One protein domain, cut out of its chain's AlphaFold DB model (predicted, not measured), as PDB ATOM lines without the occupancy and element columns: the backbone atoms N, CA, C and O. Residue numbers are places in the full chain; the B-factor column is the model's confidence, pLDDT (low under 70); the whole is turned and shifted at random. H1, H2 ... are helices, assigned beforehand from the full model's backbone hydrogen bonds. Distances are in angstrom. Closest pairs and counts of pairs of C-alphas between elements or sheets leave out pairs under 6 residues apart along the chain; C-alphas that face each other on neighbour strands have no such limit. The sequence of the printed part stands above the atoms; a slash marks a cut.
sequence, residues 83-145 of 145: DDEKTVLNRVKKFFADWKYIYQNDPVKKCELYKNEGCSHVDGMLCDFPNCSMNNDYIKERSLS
ATOM      1  N   ASP A  83     -34.286 -46.223   1.028       78.81
ATOM      2  CA  ASP A  83     -35.322 -45.545   1.823       78.81
ATOM      3  C   ASP A  83     -35.273 -45.856   3.328       78.81
ATOM      4  O   ASP A  83     -35.854 -45.117   4.135       78.81
ATOM      5  N   ASP A  84     -34.605 -46.939   3.725       80.50
ATOM      6  CA  ASP A  84     -34.454 -47.290   5.134       80.50
ATOM      7  C   ASP A  84     -33.620 -46.237   5.876       80.50
ATOM      8  O   ASP A  84     -33.968 -45.861   6.998       80.50
ATOM      9  N   GLU A  85     -32.595 -45.678   5.228       78.00
ATOM     10  CA  GLU A  85     -31.757 -44.610   5.786       78.00
ATOM     11  C   GLU A  85     -32.517 -43.288   5.910       78.00
ATOM     12  O   GLU A  85     -32.470 -42.629   6.953       78.00
ATOM     13  N   LYS A  86     -33.307 -42.927   4.888       75.56
ATOM     14  CA  LYS A  86     -34.145 -41.712   4.907       75.56
ATOM     15  C   LYS A  86     -35.112 -41.719   6.090       75.56
ATOM     16  O   LYS A  86     -35.338 -40.689   6.721       75.56
ATOM     17  N   THR A  87     -35.661 -42.887   6.420       74.69
ATOM     18  CA  THR A  87     -36.588 -43.043   7.548       74.69
ATOM     19  C   THR A  87     -35.898 -42.779   8.889       74.69
ATOM     20  O   THR A  87     -36.478 -42.126   9.759       74.69
ATOM     21  N   VAL A  88     -34.656 -43.241   9.057       77.69
ATOM     22  CA  VAL A  88     -33.856 -42.985  10.266       77.69
ATOM     23  C   VAL A  88     -33.516 -41.502  10.372       77.69
ATOM     24  O   VAL A  88     -33.790 -40.891  11.402       77.69
ATOM     25  N   LEU A  89     -33.015 -40.901   9.291       75.88
ATOM     26  CA  LEU A  89     -32.689 -39.474   9.246       75.88
ATOM     27  C   LEU A  89     -33.900 -38.602   9.584       75.88
ATOM     28  O   LEU A  89     -33.780 -37.664  10.367       75.88
ATOM     29  N   ASN A  90     -35.079 -38.927   9.055       81.75
ATOM     30  CA  ASN A  90     -36.301 -38.181   9.347       81.75
ATOM     31  C   ASN A  90     -36.734 -38.316  10.812       81.75
ATOM     32  O   ASN A  90     -37.150 -37.328  11.411       81.75
ATOM     33  N   ARG A  91     -36.599 -39.505  11.417       81.44
ATOM     34  CA  ARG A  91     -36.874 -39.699  12.852       81.44
ATOM     35  C   ARG A  91     -35.910 -38.913  13.728       81.44
ATOM     36  O   ARG A  91     -36.354 -38.274  14.672       81.44
ATOM     37  N   VAL A  92     -34.620 -38.928  13.398       86.75
ATOM     38  CA  VAL A  92     -33.594 -38.168  14.124       86.75
ATOM     39  C   VAL A  92     -33.849 -36.667  13.991       86.75
ATOM     40  O   VAL A  92     -33.891 -35.966  14.996       86.75
ATOM     41  N   LYS A  93     -34.111 -36.168  12.776       88.12
ATOM     42  CA  LYS A  93     -34.472 -34.761  12.545       88.12
ATOM     43  C   LYS A  93     -35.711 -34.352  13.334       88.12
ATOM     44  O   LYS A  93     -35.702 -33.295  13.954       88.12
ATOM     45  N   LYS A  94     -36.750 -35.193  13.336       89.00
ATOM     46  CA  LYS A  94     -37.959 -34.961  14.126       89.00
ATOM     47  C   LYS A  94     -37.641 -34.917  15.620       89.00
ATOM     48  O   LYS A  94     -38.045 -33.974  16.277       89.00
ATOM     49  N   PHE A  95     -36.857 -35.864  16.130       90.00
ATOM     50  CA  PHE A  95     -36.435 -35.869  17.530       90.00
ATOM     51  C   PHE A  95     -35.691 -34.584  17.916       90.00
ATOM     52  O   PHE A  95     -36.015 -33.977  18.930       90.00
ATOM     53  N   PHE A  96     -34.737 -34.122  17.100       91.44
ATOM     54  CA  PHE A  96     -34.045 -32.855  17.357       91.44
ATOM     55  C   PHE A  96     -34.976 -31.641  17.263       91.44
ATOM     56  O   PHE A  96     -34.814 -30.704  18.040       91.44
ATOM     57  N   ALA A  97     -35.940 -31.643  16.341       88.00
ATOM     58  CA  ALA A  97     -36.940 -30.583  16.238       88.00
ATOM     59  C   ALA A  97     -37.856 -30.550  17.472       88.00
ATOM     60  O   ALA A  97     -38.015 -29.490  18.075       88.00
ATOM     61  N   ASP A  98     -38.375 -31.706  17.889       88.81
ATOM     62  CA  ASP A  98     -39.220 -31.866  19.074       88.81
ATOM     63  C   ASP A  98     -38.440 -31.483  20.344       88.81
ATOM     64  O   ASP A  98     -38.926 -30.722  21.175       88.81
ATOM     65  N   TRP A  99     -37.183 -31.924  20.473       89.38
ATOM     66  CA  TRP A  99     -36.332 -31.567  21.609       89.38
ATOM     67  C   TRP A  99     -36.005 -30.073  21.648       89.38
ATOM     68  O   TRP A  99     -36.079 -29.456  22.711       89.38
ATOM     69  N   LYS A 100     -35.692 -29.465  20.495       87.94
ATOM     70  CA  LYS A 100     -35.477 -28.018  20.388       87.94
ATOM     71  C   LYS A 100     -36.741 -27.247  20.770       87.94
ATOM     72  O   LYS A 100     -36.631 -26.258  21.488       87.94
ATOM     73  N   TYR A 101     -37.912 -27.706  20.329       85.38
ATOM     74  CA  TYR A 101     -39.197 -27.110  20.687       85.38
ATOM     75  C   TYR A 101     -39.452 -27.184  22.194       85.38
ATOM     76  O   TYR A 101     -39.756 -26.160  22.803       85.38
ATOM     77  N   ILE A 102     -39.267 -28.359  22.802       83.88
ATOM     78  CA  ILE A 102     -39.416 -28.541  24.250       83.88
ATOM     79  C   ILE A 102     -38.445 -27.618  24.985       83.88
ATOM     80  O   ILE A 102     -38.881 -26.831  25.805       83.88
ATOM     81  N   TYR A 103     -37.154 -27.623  24.639       83.06
ATOM     82  CA  TYR A 103     -36.151 -26.783  25.303       83.06
ATOM     83  C   TYR A 103     -36.437 -25.276  25.191       83.06
ATOM     84  O   TYR A 103     -36.135 -24.515  26.109       83.06
ATOM     85  N   GLN A 104     -36.973 -24.818  24.056       80.00
ATOM     86  CA  GLN A 104     -37.317 -23.408  23.858       80.00
ATOM     87  C   GLN A 104     -38.546 -22.980  24.662       80.00
ATOM     88  O   GLN A 104     -38.576 -21.842  25.121       80.00
ATOM     89  N   ASN A 105     -39.516 -23.876  24.839       79.50
ATOM     90  CA  ASN A 105     -40.769 -23.601  25.540       79.50
ATOM     91  C   ASN A 105     -40.785 -24.148  26.976       79.50
ATOM     92  O   ASN A 105     -41.833 -24.145  27.610       79.50
ATOM     93  N   ASP A 106     -39.646 -24.626  27.480       83.00
ATOM     94  CA  ASP A 106     -39.503 -25.183  28.822       83.00
ATOM     95  C   ASP A 106     -39.507 -24.047  29.868       83.00
ATOM     96  O   ASP A 106     -38.519 -23.298  29.956       83.00
ATOM     97  N   PRO A 107     -40.578 -23.901  30.674       83.69
ATOM     98  CA  PRO A 107     -40.678 -22.851  31.683       83.69
ATOM     99  C   PRO A 107     -39.584 -22.958  32.745       83.69
ATOM    100  O   PRO A 107     -39.098 -21.931  33.216       83.69
ATOM    101  N   VAL A 108     -39.121 -24.172  33.064       83.62
ATOM    102  CA  VAL A 108     -38.078 -24.421  34.074       83.62
ATOM    103  C   VAL A 108     -36.768 -23.739  33.685       83.62
ATOM    104  O   VAL A 108     -36.029 -23.250  34.538       83.62
ATOM    105  N   LYS A 109     -36.469 -23.676  32.383       81.94
ATOM    106  CA  LYS A 109     -35.210 -23.108  31.873       81.94
ATOM    107  C   LYS A 109     -35.316 -21.649  31.459       81.94
ATOM    108  O   LYS A 109     -34.283 -20.988  31.342       81.94
ATOM    109  N   LYS A 110     -36.525 -21.173  31.154       83.56
ATOM    110  CA  LYS A 110     -36.753 -19.879  30.499       83.56
ATOM    111  C   LYS A 110     -37.517 -18.862  31.346       83.56
ATOM    112  O   LYS A 110     -37.526 -17.693  30.975       83.56
ATOM    113  N   CYS A 111     -38.115 -19.263  32.464       86.38
ATOM    114  CA  CYS A 111     -38.761 -18.353  33.407       86.38
ATOM    115  C   CYS A 111     -37.717 -17.733  34.357       86.38
ATOM    116  O   CYS A 111     -37.051 -18.451  35.106       86.38
ATOM    117  N   GLU A 112     -37.562 -16.405  34.329       85.44
ATOM    118  CA  GLU A 112     -36.605 -15.695  35.196       85.44
ATOM    119  C   GLU A 112     -37.058 -15.693  36.653       85.44
ATOM    120  O   GLU A 112     -36.242 -15.933  37.544       85.44
ATOM    121  N   LEU A 113     -38.364 -15.511  36.879       86.88
ATOM    122  CA  LEU A 113     -38.971 -15.571  38.208       86.88
ATOM    123  C   LEU A 113     -38.676 -16.917  38.886       86.88
ATOM    124  O   LEU A 113     -38.195 -16.965  40.014       86.88
ATOM    125  N   TYR A 114     -38.887 -18.025  38.168       86.38
ATOM    126  CA  TYR A 114     -38.596 -19.361  38.689       86.38
ATOM    127  C   TYR A 114     -37.115 -19.556  39.010       86.38
ATOM    128  O   TYR A 114     -36.777 -20.133  40.038       86.38
ATOM    129  N   LYS A 115     -36.225 -19.072  38.141       86.31
ATOM    130  CA  LYS A 115     -34.783 -19.256  38.310       86.31
ATOM    131  C   LYS A 115     -34.222 -18.492  39.512       86.31
ATOM    132  O   LYS A 115     -33.293 -18.986  40.147       86.31
ATOM    133  N   ASN A 116     -34.741 -17.295  39.781       86.44
ATOM    134  CA  ASN A 116     -34.189 -16.404  40.802       86.44
ATOM    135  C   ASN A 116     -34.888 -16.552  42.156       86.44
ATOM    136  O   ASN A 116     -34.215 -16.559  43.182       86.44
ATOM    137  N   GLU A 117     -36.216 -16.676  42.161       85.38
ATOM    138  CA  GLU A 117     -37.023 -16.665  43.390       85.38
ATOM    139  C   GLU A 117     -37.774 -17.982  43.626       85.38
ATOM    140  O   GLU A 117     -38.179 -18.270  44.750       85.38
ATOM    141  N   GLY A 118     -37.898 -18.822  42.593       83.06
ATOM    142  CA  GLY A 118     -38.683 -20.051  42.636       83.06
ATOM    143  C   GLY A 118     -40.172 -19.773  42.425       83.06
ATOM    144  O   GLY A 118     -40.778 -18.936  43.083       83.06
ATOM    145  N   CYS A 119     -40.799 -20.498  41.498       83.12
ATOM    146  CA  CYS A 119     -42.229 -20.373  41.208       83.12
ATOM    147  C   CYS A 119     -42.888 -21.756  41.242       83.12
ATOM    148  O   CYS A 119     -42.500 -22.655  40.500       83.12
ATOM    149  N   SER A 120     -43.917 -21.929  42.069       81.06
ATOM    150  CA  SER A 120     -44.640 -23.203  42.202       81.06
ATOM    151  C   SER A 120     -45.456 -23.574  40.961       81.06
ATOM    152  O   SER A 120     -45.816 -24.737  40.788       81.06
ATOM    153  N   HIS A 121     -45.754 -22.609  40.084       80.31
ATOM    154  CA  HIS A 121     -46.543 -22.870  38.884       80.31
ATOM    155  C   HIS A 121     -45.755 -23.608  37.810       80.31
ATOM    156  O   HIS A 121     -46.382 -24.308  37.035       80.31
ATOM    157  N   VAL A 122     -44.423 -23.496  37.762       73.62
ATOM    158  CA  VAL A 122     -43.590 -24.022  36.663       73.62
ATOM    159  C   VAL A 122     -43.678 -25.545  36.481       73.62
ATOM    160  O   VAL A 122     -43.568 -26.010  35.350       73.62
ATOM    161  N   ASP A 123     -43.990 -26.289  37.544       68.19
ATOM    162  CA  ASP A 123     -44.256 -27.739  37.506       68.19
ATOM    163  C   ASP A 123     -45.755 -28.087  37.654       68.19
ATOM    164  O   ASP A 123     -46.142 -29.256  37.730       68.19
ATOM    165  N   GLY A 124     -46.622 -27.074  37.726       73.06
ATOM    166  CA  GLY A 124     -48.058 -27.208  37.945       73.06
ATOM    167  C   GLY A 124     -48.886 -27.012  36.674       73.06
ATOM    168  O   GLY A 124     -48.484 -26.346  35.726       73.06
ATOM    169  N   MET A 125     -50.124 -27.518  36.687       76.62
ATOM    170  CA  MET A 125     -51.097 -27.336  35.590       76.62
ATOM    171  C   MET A 125     -51.479 -25.869  35.321       76.62
ATOM    172  O   MET A 125     -52.140 -25.579  34.330       76.62
ATOM    173  N   LEU A 126     -51.094 -24.958  36.219       80.69
ATOM    174  CA  LEU A 126     -51.394 -23.531  36.154       80.69
ATOM    175  C   LEU A 126     -50.275 -22.715  35.482       80.69
ATOM    176  O   LEU A 126     -50.410 -21.499  35.381       80.69
ATOM    177  N   CYS A 127     -49.178 -23.346  35.033       82.88
ATOM    178  CA  CYS A 127     -48.170 -22.656  34.228       82.88
ATOM    179  C   CYS A 127     -48.726 -22.320  32.843       82.88
ATOM    180  O   CYS A 127     -49.033 -23.212  32.056       82.88
ATOM    181  N   ASP A 128     -48.770 -21.037  32.513       85.38
ATOM    182  CA  ASP A 128     -49.176 -20.505  31.212       85.38
ATOM    183  C   ASP A 128     -47.984 -19.950  30.406       85.38
ATOM    184  O   ASP A 128     -48.127 -19.076  29.548       85.38
ATOM    185  N   PHE A 129     -46.777 -20.469  30.663       81.88
ATOM    186  CA  PHE A 129     -45.566 -20.109  29.925       81.88
ATOM    187  C   PHE A 129     -45.728 -20.376  28.412       81.88
ATOM    188  O   PHE A 129     -46.207 -21.448  28.034       81.88
ATOM    189  N   PRO A 130     -45.324 -19.445  27.521       81.75
ATOM    190  CA  PRO A 130     -44.502 -18.250  27.762       81.75
ATOM    191  C   PRO A 130     -45.253 -16.978  28.197       81.75
ATOM    192  O   PRO A 130     -44.608 -15.972  28.471       81.75
ATOM    193  N   ASN A 131     -46.584 -16.985  28.285       85.69
ATOM    194  CA  ASN A 131     -47.396 -15.770  28.460       85.69
ATOM    195  C   ASN A 131     -47.695 -15.397  29.928       85.69
ATOM    196  O   ASN A 131     -48.586 -14.590  30.184       85.69
ATOM    197  N   CYS A 132     -46.946 -15.947  30.885       86.88
ATOM    198  CA  CYS A 132     -47.221 -15.801  32.313       86.88
ATOM    199  C   CYS A 132     -47.128 -14.344  32.797       86.88
ATOM    200  O   CYS A 132     -46.065 -13.719  32.720       86.88
ATOM    201  N   SER A 133     -48.227 -13.817  33.349       87.81
ATOM    202  CA  SER A 133     -48.308 -12.444  33.873       87.81
ATOM    203  C   SER A 133     -47.289 -12.174  34.982       87.81
ATOM    204  O   SER A 133     -46.577 -11.177  34.921       87.81
ATOM    205  N   MET A 134     -47.132 -13.107  35.927       86.06
ATOM    206  CA  MET A 134     -46.213 -12.954  37.063       86.06
ATOM    207  C   MET A 134     -44.753 -12.828  36.622       86.06
ATOM    208  O   MET A 134     -44.016 -11.996  37.142       86.06
ATOM    209  N   ASN A 135     -44.328 -13.628  35.639       87.88
ATOM    210  CA  ASN A 135     -42.971 -13.522  35.105       87.88
ATOM    211  C   ASN A 135     -42.773 -12.197  34.350       87.88
ATOM    212  O   ASN A 135     -41.711 -11.593  34.450       87.88
ATOM    213  N   ASN A 136     -43.791 -11.717  33.627       87.88
ATOM    214  CA  ASN A 136     -43.720 -10.429  32.933       87.88
ATOM    215  C   ASN A 136     -43.602  -9.248  33.902       87.88
ATOM    216  O   ASN A 136     -42.849  -8.314  33.630       87.88
ATOM    217  N   ASP A 137     -44.335  -9.275  35.012       89.25
ATOM    218  CA  ASP A 137     -44.282  -8.205  36.007       89.25
ATOM    219  C   ASP A 137     -42.946  -8.218  36.763       89.25
ATOM    220  O   ASP A 137     -42.309  -7.171  36.871       89.25
ATOM    221  N   TYR A 138     -42.429  -9.402  37.111       87.44
ATOM    222  CA  TYR A 138     -41.078  -9.562  37.660       87.44
ATOM    223  C   TYR A 138     -39.986  -8.982  36.744       87.44
ATOM    224  O   TYR A 138     -39.100  -8.250  37.190       87.44
ATOM    225  N   ILE A 139     -40.058  -9.264  35.437       87.44
ATOM    226  CA  ILE A 139     -39.103  -8.726  34.456       87.44
ATOM    227  C   ILE A 139     -39.181  -7.191  34.394       87.44
ATOM    228  O   ILE A 139     -38.144  -6.531  34.322       87.44
ATOM    229  N   LYS A 140     -40.388  -6.604  34.441       88.94
ATOM    230  CA  LYS A 140     -40.564  -5.141  34.441       88.94
ATOM    231  C   LYS A 140     -39.968  -4.504  35.691       88.94
ATOM    232  O   LYS A 140     -39.238  -3.525  35.565       88.94
ATOM    233  N   GLU A 141     -40.239  -5.056  36.870       87.31
ATOM    234  CA  GLU A 141     -39.714  -4.533  38.138       87.31
ATOM    235  C   GLU A 141     -38.184  -4.561  38.163       87.31
ATOM    236  O   GLU A 141     -37.556  -3.544  38.449       87.31
ATOM    237  N   ARG A 142     -37.580  -5.673  37.728       82.62
ATOM    238  CA  ARG A 142     -36.122  -5.821  37.609       82.62
ATOM    239  C   ARG A 142     -35.490  -4.902  36.556       82.62
ATOM    240  O   ARG A 142     -34.300  -4.624  36.624       82.62
ATOM    241  N   SER A 143     -36.250  -4.454  35.556       79.25
ATOM    242  CA  SER A 143     -35.759  -3.505  34.545       79.25
ATOM    243  C   SER A 143     -35.783  -2.041  35.002       79.25
ATOM    244  O   SER A 143     -35.125  -1.203  34.391       79.25
ATOM    245  N   LEU A 144     -36.555  -1.737  36.050       77.00
ATOM    246  CA  LEU A 144     -36.698  -0.399  36.634       77.00
ATOM    247  C   LEU A 144     -35.734  -0.156  37.809       77.00
ATOM    248  O   LEU A 144     -35.525   0.997  38.187       77.00
ATOM    249  N   SER A 145     -35.177  -1.230  38.375       62.25
ATOM    250  CA  SER A 145     -34.127  -1.251  39.403       62.25
ATOM    251  C   SER A 145     -32.726  -1.255  38.801       62.25
ATOM    252  O   SER A 145     -31.866  -0.507  39.315       62.25
TER     253      SER A 145
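Overview. This is residues 83 to 145 of the 145 residues of an uncharacterized protein of Bacteroidetes bacterium 41-46 (UniProt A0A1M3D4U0). The model is a long single helix, H1, sticking out as a handle from a small compact head, in which the short helices H2 and H3, a long loop of residues 117 to 132 and the first part of H4 come together. At the end of the head away from H1, the last part of H4 sticks out a second time, as a short arm. The printed part has 63 residues with four named helices, H1, H2, H3 and H4 in that order, and no named strand; its class is all helix. The whole is extended, with a radius of gyration of the C-alphas of 16.9 A, and the C-alphas span 57 by 25 by 17 A, the length coming from the handle.

Along the chain. H1 runs from Asp 83 to Asn 105, 23 residues and 32.8 A from first to last C-alpha, beginning at C-alpha 83 at (-35.322, -45.545, 1.823) and ending at C-alpha 105 at (-40.769, -23.601, 25.540). After Asp 106 comes H2, residues 107 to 110, 5.1 A long. After Cys 111 comes H3, residues 112 to 116, 6.1 A long. Residues 117 to 132 hold no named element. H4 takes residues 133 to 144 and is 17.0 A long, with C-alpha 144 at (-36.698, -0.399, 36.634).

Arrangement. H1 touches no helix. It is close to H2 but not clearly touching: their closest C-alphas, those of Gln 104 and Lys 110, are 7.5 A apart. H2 and H3 only just touch, with 3 pairs of C-alphas within 8 A, and they touch only at the corner by their link; the closest C-alphas are those of Val 108 and Tyr 114, 6.9 A apart. H3 and H4 touch, H4 with residues 134 to 139 alone, and the C-alphas of Leu 113 and Asn 135 are the closest at 5.5 A. H1 and H3, H1 and H4, and H2 and H4 are apart. In H1, H3 and H4 every O i to N i+4 pair is within hydrogen-bond range; H2, with 4 residues, is too short for such a pair, and its one O i to N i+3 pair is within range.

Size, cuts and confidence. The C-alphas of Asp 83 and Ser 145, the two farthest apart, are 58.1 A apart. Residues 83 to 103 of H1 stand free, as do residues 140 to 145, of which 140 to 144 belong to H4. The body without them has 36 residues, spans 21 by 19 by 16 A and has a radius of gyration of 8.5 A. The links from H1 to H2 and from H2 to H3 are tight, and the link from H3 to H4, 16 residues, is long. The printed part has no cut and ends at the chain's last residue, Ser 145. The mean pLDDT of the printed part is 83.0, and residues 123 and 145 are under 70.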